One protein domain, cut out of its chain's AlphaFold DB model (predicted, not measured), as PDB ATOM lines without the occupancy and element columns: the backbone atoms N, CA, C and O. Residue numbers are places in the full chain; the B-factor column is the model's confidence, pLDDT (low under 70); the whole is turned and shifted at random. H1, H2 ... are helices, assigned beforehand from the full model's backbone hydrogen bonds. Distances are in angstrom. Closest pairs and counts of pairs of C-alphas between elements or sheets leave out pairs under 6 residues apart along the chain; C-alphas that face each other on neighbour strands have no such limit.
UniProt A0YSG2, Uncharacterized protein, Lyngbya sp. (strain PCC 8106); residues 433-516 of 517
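AT A GLANCE: This is residues 433 to 516 of the 517 residues of an uncharacterized protein of Lyngbya sp. (strain PCC 8106) (UniProt A0YSG2). Look for a helical hairpin, H2 and H3, with the longest helix, H4, crossing H3 at a wide angle, while the short helix H1 sits off to one side near H2. A long link, residues 440 to 465, winds from H1 round the hairpin to H2. The 84 printed residues include four named helices, in the order H1, H2, H3, H4, and no named strand; the class is all helix. The whole is compact, with a radius of gyration of the C-alphas of 12.3 A, yet elongated in outline, with spans of 39 by 25 by 21 A.

IN THESE COORDINATES: Find C-alpha 433 at (-30.004, 21.372, 12.654); from there H1 runs through residues 433 to 439, 10.1 A from first to last C-alpha. Go on past the link to C-alpha 466 at (-22.884, 25.327, 14.560), where H2 begins; it holds residues 466 to 477 and is 16.6 A long. Next comes H3, residues 482 to 490, 11.5 A long. Last is H4, residues 499 to 514, 23.1 A long, which ends at C-alpha 514, (-36.183, 24.695, 17.874).

HOW THE PARTS SIT: Start at H1, which is close to H2 but not clearly touching it: their closest C-alphas, of Leu 436 and Pro 466, are 7.2 A apart, and their lines are about perpendicular at 77 degrees. H1 is apart from H3 and from H4. Move on to H2 and H3, which form a hairpin: they touch, closest at the C-alphas of Cys 475 and Thr 485, 5.9 A apart, and run opposite ways at a shallow tilt of 32 degrees, only just short of steep. Then look at residues 501 to 508 of H4, the part that touches H3, closest at the C-alphas of Ile 486 and Val 504, 6.9 A apart; the two helices are about perpendicular at 73 degrees. Residues 508 to 511 of H4 only just touch residues 469 to 472 of H2, with 3 pairs of C-alphas within 8 A; the closest C-alphas, of Ile 469 and Ile 511, are 6.9 A apart, and the two helices are about perpendicular at 74 degrees. The helix packing is mostly crossed, but only just. Along the backbones of H2, H3 and H4 you will find each O i to N i+4 pair within hydrogen-bond range; in H1 it is 2 of 3.

THE WHOLE: The two C-alphas farthest apart are those of Asn 443 and Ser 497, at 39.0 A. The printed part has no cut. The link from H1 to H2 is long, with 26 residues; that from H2 to H3 is tight, with 4, and that from H3 to H4 is short, with 8. Read the B-factor column for the model's confidence: the mean pLDDT of the printed part is 85.8, and residues 433 to 447 are under 70.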
ATOM      1  N   LEU A 433     -29.737  22.010  11.351       55.38
ATOM      2  CA  LEU A 433     -30.004  21.372  12.654       55.38
ATOM      3  C   LEU A 433     -30.018  19.837  12.612       55.38
ATOM      4  O   LEU A 433     -29.434  19.201  13.487       55.38
ATOM      5  N   HIS A 434     -30.588  19.236  11.566       52.62
ATOM      6  CA  HIS A 434     -30.663  17.773  11.435       52.62
ATOM      7  C   HIS A 434     -29.278  17.123  11.239       52.62
ATOM      8  O   HIS A 434     -29.009  16.034  11.743       52.62
ATOM      9  N   HIS A 435     -28.362  17.820  10.555       53.75
ATOM     10  CA  HIS A 435     -26.967  17.390  10.414       53.75
ATOM     11  C   HIS A 435     -26.163  17.567  11.713       53.75
ATOM     12  O   HIS A 435     -25.266  16.769  11.999       53.75
ATOM     13  N   LEU A 436     -26.492  18.572  12.527       52.94
ATOM     14  CA  LEU A 436     -25.839  18.841  13.810       52.94
ATOM     15  C   LEU A 436     -26.144  17.776  14.868       52.94
ATOM     16  O   LEU A 436     -25.243  17.393  15.608       52.94
ATOM     17  N   GLU A 437     -27.364  17.236  14.923       56.47
ATOM     18  CA  GLU A 437     -27.677  16.157  15.870       56.47
ATOM     19  C   GLU A 437     -26.851  14.895  15.604       56.47
ATOM     20  O   GLU A 437     -26.330  14.305  16.547       56.47
ATOM     21  N   SER A 438     -26.643  14.538  14.332       52.03
ATOM     22  CA  SER A 438     -25.835  13.373  13.941       52.03
ATOM     23  C   SER A 438     -24.339  13.517  14.271       52.03
ATOM     24  O   SER A 438     -23.701  12.545  14.673       52.03
ATOM     25  N   SER A 439     -23.776  14.731  14.182       48.06
ATOM     26  CA  SER A 439     -22.361  14.996  14.494       48.06
ATOM     27  C   SER A 439     -22.089  15.176  15.995       48.06
ATOM     28  O   SER A 439     -20.950  15.046  16.447       48.06
ATOM     29  N   LEU A 440     -23.135  15.407  16.794       53.72
ATOM     30  CA  LEU A 440     -23.077  15.567  18.249       53.72
ATOM     31  C   LEU A 440     -23.009  14.245  19.039       53.72
ATOM     32  O   LEU A 440     -22.863  14.295  20.261       53.72
ATOM     33  N   TYR A 441     -23.072  13.081  18.381       56.31
ATOM     34  CA  TYR A 441     -22.956  11.749  19.007       56.31
ATOM     35  C   TYR A 441     -21.507  11.269  19.239       56.31
ATOM     36  O   TYR A 441     -21.276  10.099  19.533       56.31
ATOM     37  N   GLY A 442     -20.506  12.152  19.149       49.44
ATOM     38  CA  GLY A 442     -19.134  11.824  19.552       49.44
ATOM     39  C   GLY A 442     -19.028  11.520  21.057       49.44
ATOM     40  O   GLY A 442     -19.533  12.286  21.872       49.44
ATOM     41  N   ASN A 443     -18.341  10.423  21.401       43.31
ATOM     42  CA  ASN A 443     -18.187   9.751  22.712       43.31
ATOM     43  C   ASN A 443     -17.658  10.579  23.919       43.31
ATOM     44  O   ASN A 443     -17.006  10.023  24.802       43.31
ATOM     45  N   SER A 444     -17.882  11.892  24.009       47.47
ATOM     46  CA  SER A 444     -17.433  12.671  25.170       47.47
ATOM     47  C   SER A 444     -18.398  12.503  26.349       47.47
ATOM     48  O   SER A 444     -19.461  13.119  26.400       47.47
ATOM     49  N   THR A 445     -18.018  11.647  27.299       46.34
ATOM     50  CA  THR A 445     -18.764  11.316  28.526       46.34
ATOM     51  C   THR A 445     -18.606  12.344  29.650       46.34
ATOM     52  O   THR A 445     -19.194  12.177  30.720       46.34
ATOM     53  N   ASP A 446     -17.818  13.404  29.461       65.38
ATOM     54  CA  ASP A 446     -17.537  14.353  30.535       65.38
ATOM     55  C   ASP A 446     -18.553  15.509  30.580       65.38
ATOM     56  O   ASP A 446     -18.436  16.530  29.902       65.38
ATOM     57  N   CYS A 447     -19.574  15.346  31.425       66.44
ATOM     58  CA  CYS A 447     -20.596  16.364  31.685       66.44
ATOM     59  C   CYS A 447     -20.103  17.517  32.581       66.44
ATOM     60  O   CYS A 447     -20.862  18.460  32.843       66.44
ATOM     61  N   THR A 448     -18.873  17.453  33.108       73.44
ATOM     62  CA  THR A 448     -18.359  18.486  34.020       73.44
ATOM     63  C   THR A 448     -17.924  19.747  33.271       73.44
ATOM     64  O   THR A 448     -18.138  20.856  33.772       73.44
ATOM     65  N   HIS A 449     -17.458  19.596  32.026       79.81
ATOM     66  CA  HIS A 449     -16.993  20.682  31.164       79.81
ATOM     67  C   HIS A 449     -17.605  20.575  29.750       79.81
ATOM     68  O   HIS A 449     -16.930  20.182  28.803       79.81
ATOM     69  N   PRO A 450     -18.890  20.953  29.561       81.00
ATOM     70  CA  PRO A 450     -19.585  20.864  28.262       81.00
ATOM     71  C   PRO A 450     -19.001  21.778  27.167       81.00
ATOM     72  O   PRO A 450     -19.407  21.713  25.999       81.00
ATOM     73  N   VAL A 451     -18.060  22.633  27.558       87.69
ATOM     74  CA  VAL A 451     -17.327  23.580  26.732       87.69
ATOM     75  C   VAL A 451     -15.837  23.302  26.963       87.69
ATOM     76  O   VAL A 451     -15.417  23.197  28.115       87.69
ATOM     77  N   SER A 452     -15.058  23.128  25.890       86.62
ATOM     78  CA  SER A 452     -13.646  22.731  25.971       86.62
ATOM     79  C   SER A 452     -12.772  23.800  26.634       86.62
ATOM     80  O   SER A 452     -13.047  24.998  26.524       86.62
ATOM     81  N   GLU A 453     -11.675  23.382  27.269       86.88
ATOM     82  CA  GLU A 453     -10.617  24.319  27.660       86.88
ATOM     83  C   GLU A 453     -10.123  25.086  26.421       86.88
ATOM     84  O   GLU A 453      -9.895  24.498  25.364       86.88
ATOM     85  N   GLY A 454     -10.021  26.414  26.527       88.44
ATOM     86  CA  GLY A 454      -9.662  27.284  25.399       88.44
ATOM     87  C   GLY A 454     -10.820  27.675  24.471       88.44
ATOM     88  O   GLY A 454     -10.575  28.125  23.356       88.44
ATOM     89  N   TRP A 455     -12.075  27.511  24.899       93.50
ATOM     90  CA  TRP A 455     -13.237  27.952  24.127       93.50
ATOM     91  C   TRP A 455     -13.215  29.450  23.811       93.50
ATOM     92  O   TRP A 455     -13.206  30.295  24.711       93.50
ATOM     93  N   ASN A 456     -13.257  29.767  22.518       93.62
ATOM     94  CA  ASN A 456     -13.374  31.135  22.031       93.62
ATOM     95  C   ASN A 456     -14.832  31.577  22.138       93.62
ATOM     96  O   ASN A 456     -15.697  31.051  21.439       93.62
ATOM     97  N   PHE A 457     -15.102  32.539  23.019       94.00
ATOM     98  CA  PHE A 457     -16.447  33.070  23.192       94.00
ATOM     99  C   PHE A 457     -16.925  33.754  21.898       94.00
ATOM    100  O   PHE A 457     -16.261  34.690  21.445       94.00
ATOM    101  N   PRO A 458     -18.050  33.314  21.309       93.44
ATOM    102  CA  PRO A 458     -18.614  33.946  20.124       93.44
ATOM    103  C   PRO A 458     -19.159  35.341  20.461       93.44
ATOM    104  O   PRO A 458     -19.545  35.608  21.606       93.44
ATOM    105  N   ASP A 459     -19.211  36.225  19.461       95.38
ATOM    106  CA  ASP A 459     -19.826  37.544  19.622       95.38
ATOM    107  C   ASP A 459     -21.323  37.387  19.944       95.38
ATOM    108  O   ASP A 459     -22.029  36.540  19.397       95.38
ATOM    109  N   ALA A 460     -21.812  38.203  20.873       94.38
ATOM    110  CA  ALA A 460     -23.196  38.189  21.320       94.38
ATOM    111  C   ALA A 460     -24.196  38.635  20.245       94.38
ATOM    112  O   ALA A 460     -25.375  38.289  20.340       94.38
ATOM    113  N   PHE A 461     -23.748  39.444  19.282       94.88
ATOM    114  CA  PHE A 461     -24.602  40.054  18.262       94.88
ATOM    115  C   PHE A 461     -24.561  39.330  16.916       94.88
ATOM    116  O   PHE A 461     -25.344  39.658  16.027       94.88
ATOM    117  N   GLU A 462     -23.679  38.346  16.767       93.69
ATOM    118  CA  GLU A 462     -23.615  37.506  15.578       93.69
ATOM    119  C   GLU A 462     -24.547  36.294  15.707       93.69
ATOM    120  O   GLU A 462     -24.944  35.888  16.804       93.69
ATOM    121  N   ASN A 463     -24.912  35.712  14.563       95.00
ATOM    122  CA  ASN A 463     -25.690  34.479  14.542       95.00
ATOM    123  C   ASN A 463     -24.865  33.332  15.157       95.00
ATOM    124  O   ASN A 463     -23.687  33.192  14.816       95.00
ATOM    125  N   PRO A 464     -25.457  32.477  16.014       95.19
ATOM    126  CA  PRO A 464     -24.743  31.361  16.619       95.19
ATOM    127  C   PRO A 464     -24.164  30.427  15.556       95.19
ATOM    128  O   PRO A 464     -24.884  29.939  14.683       95.19
ATOM    129  N   THR A 465     -22.867  30.137  15.655       95.19
ATOM    130  CA  THR A 465     -22.234  29.132  14.795       95.19
ATOM    131  C   THR A 465     -22.735  27.723  15.149       95.19
ATOM    132  O   THR A 465     -23.220  27.506  16.269       95.19
ATOM    133  N   PRO A 466     -22.583  26.729  14.257       93.12
ATOM    134  CA  PRO A 466     -22.884  25.327  14.560       93.12
ATOM    135  C   PRO A 466     -22.239  24.826  15.865       93.12
ATOM    136  O   PRO A 466     -22.883  24.142  16.661       93.12
ATOM    137  N   GLU A 467     -20.999  25.229  16.144       92.56
ATOM    138  CA  GLU A 467     -20.273  24.877  17.369       92.56
ATOM    139  C   GLU A 467     -20.924  25.504  18.605       92.56
ATOM    140  O   GLU A 467     -21.034  24.859  19.651       92.56
ATOM    141  N   THR A 468     -21.388  26.750  18.479       95.31
ATOM    142  CA  THR A 468     -22.096  27.470  19.544       95.31
ATOM    143  C   THR A 468     -23.408  26.768  19.886       95.31
ATOM    144  O   THR A 468     -23.683  26.507  21.058       95.31
ATOM    145  N   ILE A 469     -24.189  26.396  18.867       95.31
ATOM    146  CA  ILE A 469     -25.440  25.640  19.026       95.31
ATOM    147  C   ILE A 469     -25.153  24.302  19.717       95.31
ATOM    148  O   ILE A 469     -25.755  23.992  20.747       95.31
ATOM    149  N   ALA A 470     -24.165  23.552  19.227       90.88
ATOM    150  CA  ALA A 470     -23.718  22.296  19.822       90.88
ATOM    151  C   ALA A 470     -23.339  22.435  21.310       90.88
ATOM    152  O   ALA A 470     -23.706  21.587  22.129       90.88
ATOM    153  N   ALA A 471     -22.642  23.509  21.691       94.75
ATOM    154  CA  ALA A 471     -22.281  23.777  23.082       94.75
ATOM    155  C   ALA A 471     -23.512  24.052  23.966       94.75
ATOM    156  O   ALA A 471     -23.605  23.514  25.072       94.75
ATOM    157  N   VAL A 472     -24.496  24.813  23.471       95.56
ATOM    158  CA  VAL A 472     -25.771  25.050  24.178       95.56
ATOM    159  C   VAL A 472     -26.516  23.738  24.423       95.56
ATOM    160  O   VAL A 472     -26.971  23.496  25.546       95.56
ATOM    161  N   VAL A 473     -26.590  22.867  23.411       93.19
ATOM    162  CA  VAL A 473     -27.233  21.548  23.518       93.19
ATOM    163  C   VAL A 473     -26.542  20.683  24.569       93.19
ATOM    164  O   VAL A 473     -27.214  20.127  25.444       93.19
ATOM    165  N   ARG A 474     -25.203  20.620  24.561       93.00
ATOM    166  CA  ARG A 474     -24.434  19.898  25.590       93.00
ATOM    167  C   ARG A 474     -24.715  20.435  26.994       93.00
ATOM    168  O   ARG A 474     -24.997  19.652  27.902       93.00
ATOM    169  N   CYS A 475     -24.720  21.757  27.180       94.25
ATOM    170  CA  CYS A 475     -25.061  22.372  28.467       94.25
ATOM    171  C   CYS A 475     -26.486  22.017  28.931       94.25
ATOM    172  O   CYS A 475     -26.694  21.736  30.114       94.25
ATOM    173  N   LYS A 476     -27.470  21.995  28.021       93.75
ATOM    174  CA  LYS A 476     -28.861  21.627  28.336       93.75
ATOM    175  C   LYS A 476     -29.005  20.155  28.712       93.75
ATOM    176  O   LYS A 476     -29.665  19.869  29.711       93.75
ATOM    177  N   ARG A 477     -28.321  19.242  28.014       86.88
ATOM    178  CA  ARG A 477     -28.240  17.815  28.392       86.88
ATOM    179  C   ARG A 477     -27.649  17.632  29.794       86.88
ATOM    180  O   ARG A 477     -28.167  16.847  30.582       86.88
ATOM    181  N   CYS A 478     -26.664  18.455  30.161       89.25
ATOM    182  CA  CYS A 478     -26.098  18.505  31.516       89.25
ATOM    183  C   CYS A 478     -27.001  19.213  32.552       89.25
ATOM    184  O   CYS A 478     -26.571  19.449  33.683       89.25
ATOM    185  N   ARG A 479     -28.237  19.591  32.191       92.12
ATOM    186  CA  ARG A 479     -29.211  20.320  33.026       92.12
ATOM    187  C   ARG A 479     -28.706  21.668  33.550       92.12
ATOM    188  O   ARG A 479     -29.091  22.109  34.636       92.12
ATOM    189  N   TRP A 480     -27.841  22.352  32.803       94.56
ATOM    190  CA  TRP A 480     -27.414  23.696  33.184       94.56
ATOM    191  C   TRP A 480     -28.554  24.692  32.965       94.56
ATOM    192  O   TRP A 480     -29.241  24.679  31.943       94.56
ATOM    193  N   ASN A 481     -28.768  25.572  33.947       95.62
ATOM    194  CA  ASN A 481     -29.739  26.651  33.803       95.62
ATOM    195  C   ASN A 481     -29.247  27.696  32.785       95.62
ATOM    196  O   ASN A 481     -28.046  27.827  32.540       95.62
ATOM    197  N   LYS A 482     -30.178  28.488  32.242       96.56
ATOM    198  CA  LYS A 482     -29.908  29.514  31.222       96.56
ATOM    199  C   LYS A 482     -28.720  30.418  31.559       96.56
ATOM    200  O   LYS A 482     -27.860  30.641  30.717       96.56
ATOM    201  N   ALA A 483     -28.648  30.929  32.788       96.75
ATOM    202  CA  ALA A 483     -27.577  31.839  33.187       96.75
ATOM    203  C   ALA A 483     -26.203  31.150  33.201       96.75
ATOM    204  O   ALA A 483     -25.223  31.741  32.752       96.75
ATOM    205  N   LYS A 484     -26.139  29.901  33.677       96.81
ATOM    206  CA  LYS A 484     -24.918  29.091  33.682       96.81
ATOM    207  C   LYS A 484     -24.476  28.743  32.258       96.81
ATOM    208  O   LYS A 484     -23.298  28.891  31.952       96.81
ATOM    209  N   THR A 485     -25.412  28.356  31.390       96.56
ATOM    210  CA  THR A 485     -25.139  28.073  29.973       96.56
ATOM    211  C   THR A 485     -24.626  29.310  29.246       96.56
ATOM    212  O   THR A 485     -23.582  29.245  28.610       96.56
ATOM    213  N   ILE A 486     -25.291  30.460  29.406       96.94
ATOM    214  CA  ILE A 486     -24.865  31.713  28.771       96.94
ATOM    215  C   ILE A 486     -23.451  32.105  29.207       96.94
ATOM    216  O   ILE A 486     -22.610  32.428  28.370       96.94
ATOM    217  N   LYS A 487     -23.163  32.026  30.511       96.81
ATOM    218  CA  LYS A 487     -21.834  32.346  31.037       96.81
ATOM    219  C   LYS A 487     -20.754  31.422  30.479       96.81
ATOM    220  O   LYS A 487     -19.640  31.875  30.256       96.81
ATOM    221  N   ALA A 488     -21.067  30.151  30.269       96.19
ATOM    222  CA  ALA A 488     -20.095  29.178  29.794       96.19
ATOM    223  C   ALA A 488     -19.882  29.197  28.281       96.19
ATOM    224  O   ALA A 488     -18.758  29.004  27.840       96.19
ATOM    225  N   VAL A 489     -20.936  29.432  27.498       97.06
ATOM    226  CA  VAL A 489     -20.858  29.417  26.031       97.06
ATOM    227  C   VAL A 489     -20.439  30.779  25.477       97.06
ATOM    228  O   VAL A 489     -19.662  30.821  24.534       97.06
ATOM    229  N   TRP A 490     -20.878  31.889  26.081       97.19
ATOM    230  CA  TRP A 490     -20.576  33.250  25.604       97.19
ATOM    231  C   TRP A 490     -19.688  34.068  26.550       97.19
ATOM    232  O   TRP A 490     -19.313  35.188  26.221       97.19
ATOM    233  N   GLY A 491     -19.361  33.573  27.748       96.75
ATOM    234  CA  GLY A 491     -18.529  34.327  28.698       96.75
ATOM    235  C   GLY A 491     -19.266  35.487  29.379       96.75
ATOM    236  O   GLY A 491     -18.658  36.283  30.093       96.75
ATOM    237  N   ILE A 492     -20.587  35.595  29.193       96.56
ATOM    238  CA  ILE A 492     -21.388  36.740  29.646       96.56
ATOM    239  C   ILE A 492     -22.120  36.399  30.942       96.56
ATOM    240  O   ILE A 492     -22.883  35.438  31.025       96.56
ATOM    241  N   SER A 493     -21.918  37.210  31.979       96.50
ATOM    242  CA  SER A 493     -22.642  37.061  33.246       96.50
ATOM    243  C   SER A 493     -23.997  37.774  33.205       96.50
ATOM    244  O   SER A 493     -24.167  38.776  32.516       96.50
ATOM    245  N   LYS A 494     -24.975  37.267  33.967       93.56
ATOM    246  CA  LYS A 494     -26.320  37.855  34.041       93.56
ATOM    247  C   LYS A 494     -26.256  39.276  34.606       93.56
ATOM    248  O   LYS A 494     -25.992  39.455  35.792       93.56
ATOM    249  N   SER A 495     -26.563  40.259  33.766       88.81
ATOM    250  CA  SER A 495     -26.750  41.663  34.139       88.81
ATOM    251  C   SER A 495     -28.024  42.184  33.474       88.81
ATOM    252  O   SER A 495     -28.225  41.977  32.280       88.81
ATOM    253  N   GLY A 496     -28.905  42.833  34.242       81.44
ATOM    254  CA  GLY A 496     -30.201  43.311  33.739       81.44
ATOM    255  C   GLY A 496     -30.095  44.407  32.671       81.44
ATOM    256  O   GLY A 496     -31.019  44.581  31.876       81.44
ATOM    257  N   SER A 497     -28.966  45.119  32.625       92.75
ATOM    258  CA  SER A 497     -28.722  46.236  31.708       92.75
ATOM    259  C   SER A 497     -27.728  45.934  30.584       92.75
ATOM    260  O   SER A 497     -27.614  46.757  29.681       92.75
ATOM    261  N   ASP A 498     -27.031  44.789  30.589       94.75
ATOM    262  CA  ASP A 498     -26.047  44.479  29.541       94.75
ATOM    263  C   ASP A 498     -26.767  44.049  28.244       94.75
ATOM    264  O   ASP A 498     -27.426  42.999  28.230       94.75
ATOM    265  N   PRO A 499     -26.667  44.825  27.144       94.38
ATOM    266  CA  PRO A 499     -27.325  44.491  25.881       94.38
ATOM    267  C   PRO A 499     -26.828  43.162  25.302       94.38
ATOM    268  O   PRO A 499     -27.611  42.443  24.681       94.38
ATOM    269  N   ARG A 500     -25.575  42.775  25.575       96.88
ATOM    270  CA  ARG A 500     -25.020  41.502  25.109       96.88
ATOM    271  C   ARG A 500     -25.704  40.320  25.783       96.88
ATOM    272  O   ARG A 500     -26.011  39.339  25.118       96.88
ATOM    273  N   TYR A 501     -26.017  40.426  27.082       96.44
ATOM    274  CA  TYR A 501     -26.753  39.375  27.794       96.44
ATOM    275  C   TYR A 501     -28.160  39.191  27.217       96.44
ATOM    276  O   TYR A 501     -28.630  38.061  27.103       96.44
ATOM    277  N   LYS A 502     -28.832  40.283  26.828       95.69
ATOM    278  CA  LYS A 502     -30.150  40.217  26.179       95.69
ATOM    279  C   LYS A 502     -30.077  39.506  24.825       95.69
ATOM    280  O   LYS A 502     -30.901  38.628  24.587       95.69
ATOM    281  N   ALA A 503     -29.072  39.821  24.005       96.44
ATOM    282  CA  ALA A 503     -28.864  39.190  22.701       96.44
ATOM    283  C   ALA A 503     -28.602  37.675  22.818       96.44
ATOM    284  O   ALA A 503     -29.344  36.868  22.266       96.44
ATOM    285  N   VAL A 504     -27.649  37.244  23.648       97.06
ATOM    286  CA  VAL A 504     -27.384  35.800  23.844       97.06
ATOM    287  C   VAL A 504     -28.526  35.081  24.569       97.06
ATOM    288  O   VAL A 504     -28.744  33.886  24.387       97.06
ATOM    289  N   SER A 505     -29.297  35.802  25.389       96.69
ATOM    290  CA  SER A 505     -30.518  35.292  26.016       96.69
ATOM    291  C   SER A 505     -31.614  35.004  24.993       96.69
ATOM    292  O   SER A 505     -32.367  34.048  25.200       96.69
ATOM    293  N   TYR A 506     -31.714  35.814  23.937       96.88
ATOM    294  CA  TYR A 506     -32.579  35.555  22.791       96.88
ATOM    295  C   TYR A 506     -32.107  34.301  22.050       96.88
ATOM    296  O   TYR A 506     -32.868  33.341  21.967       96.88
ATOM    297  N   TRP A 507     -30.825  34.227  21.670       97.00
ATOM    298  CA  TRP A 507     -30.271  33.056  20.978       97.00
ATOM    299  C   TRP A 507     -30.432  31.750  21.749       97.00
ATOM    300  O   TRP A 507     -30.806  30.731  21.180       97.00
ATOM    301  N   PHE A 508     -30.199  31.768  23.062       97.00
ATOM    302  CA  PHE A 508     -30.426  30.596  23.904       97.00
ATOM    303  C   PHE A 508     -31.881  30.108  23.839       97.00
ATOM    304  O   PHE A 508     -32.116  28.902  23.799       97.00
ATOM    305  N   ASN A 509     -32.848  31.031  23.869       96.25
ATOM    306  CA  ASN A 509     -34.264  30.677  23.801       96.25
ATOM    307  C   ASN A 509     -34.626  30.123  22.425       96.25
ATOM    308  O   ASN A 509     -35.302  29.105  22.372       96.25
ATOM    309  N   GLU A 510     -34.131  30.755  21.363       96.25
ATOM    310  CA  GLU A 510     -34.349  30.337  19.977       96.25
ATOM    311  C   GLU A 510     -33.793  28.931  19.710       96.25
ATOM    312  O   GLU A 510     -34.454  28.075  19.136       96.25
ATOM    313  N   ILE A 511     -32.595  28.633  20.219       95.06
ATOM    314  CA  ILE A 511     -32.018  27.286  20.120       95.06
ATOM    315  C   ILE A 511     -32.852  26.271  20.920       95.06
ATOM    316  O   ILE A 511     -33.042  25.140  20.478       95.06
ATOM    317  N   CYS A 512     -33.352  26.638  22.108       93.75
ATOM    318  CA  CYS A 512     -34.166  25.723  22.916       93.75
ATOM    319  C   CYS A 512     -35.554  25.473  22.306       93.75
ATOM    320  O   CYS A 512     -36.021  24.338  22.366       93.75
ATOM    321  N   SER A 513     -36.198  26.490  21.722       90.62
ATOM    322  CA  SER A 513     -37.512  26.345  21.083       90.62
ATOM    323  C   SER A 513     -37.437  25.416  19.874       90.62
ATOM    324  O   SER A 513     -38.273  24.530  19.743       90.62
ATOM    325  N   GLN A 514     -36.392  25.545  19.053       88.38
ATOM    326  CA  GLN A 514     -36.183  24.695  17.874       88.38
ATOM    327  C   GLN A 514     -35.908  23.224  18.218       88.38
ATOM    328  O   GLN A 514     -36.143  22.346  17.395       88.38
ATOM    329  N   LEU A 515     -35.423  22.949  19.429       82.31
ATOM    330  CA  LEU A 515     -35.066  21.608  19.894       82.31
ATOM    331  C   LEU A 515     -36.084  21.017  20.884       82.31
ATOM    332  O   LEU A 515     -35.809  19.987  21.495       82.31
ATOM    333  N   ASN A 516     -37.244  21.662  21.063       78.44
ATOM    334  CA  ASN A 516     -38.289  21.253  22.010       78.44
ATOM    335  C   ASN A 516     -37.784  21.063  23.466       78.44
ATOM    336  O   ASN A 516     -38.234  20.157  24.174       78.44
TER     337      ASN A 516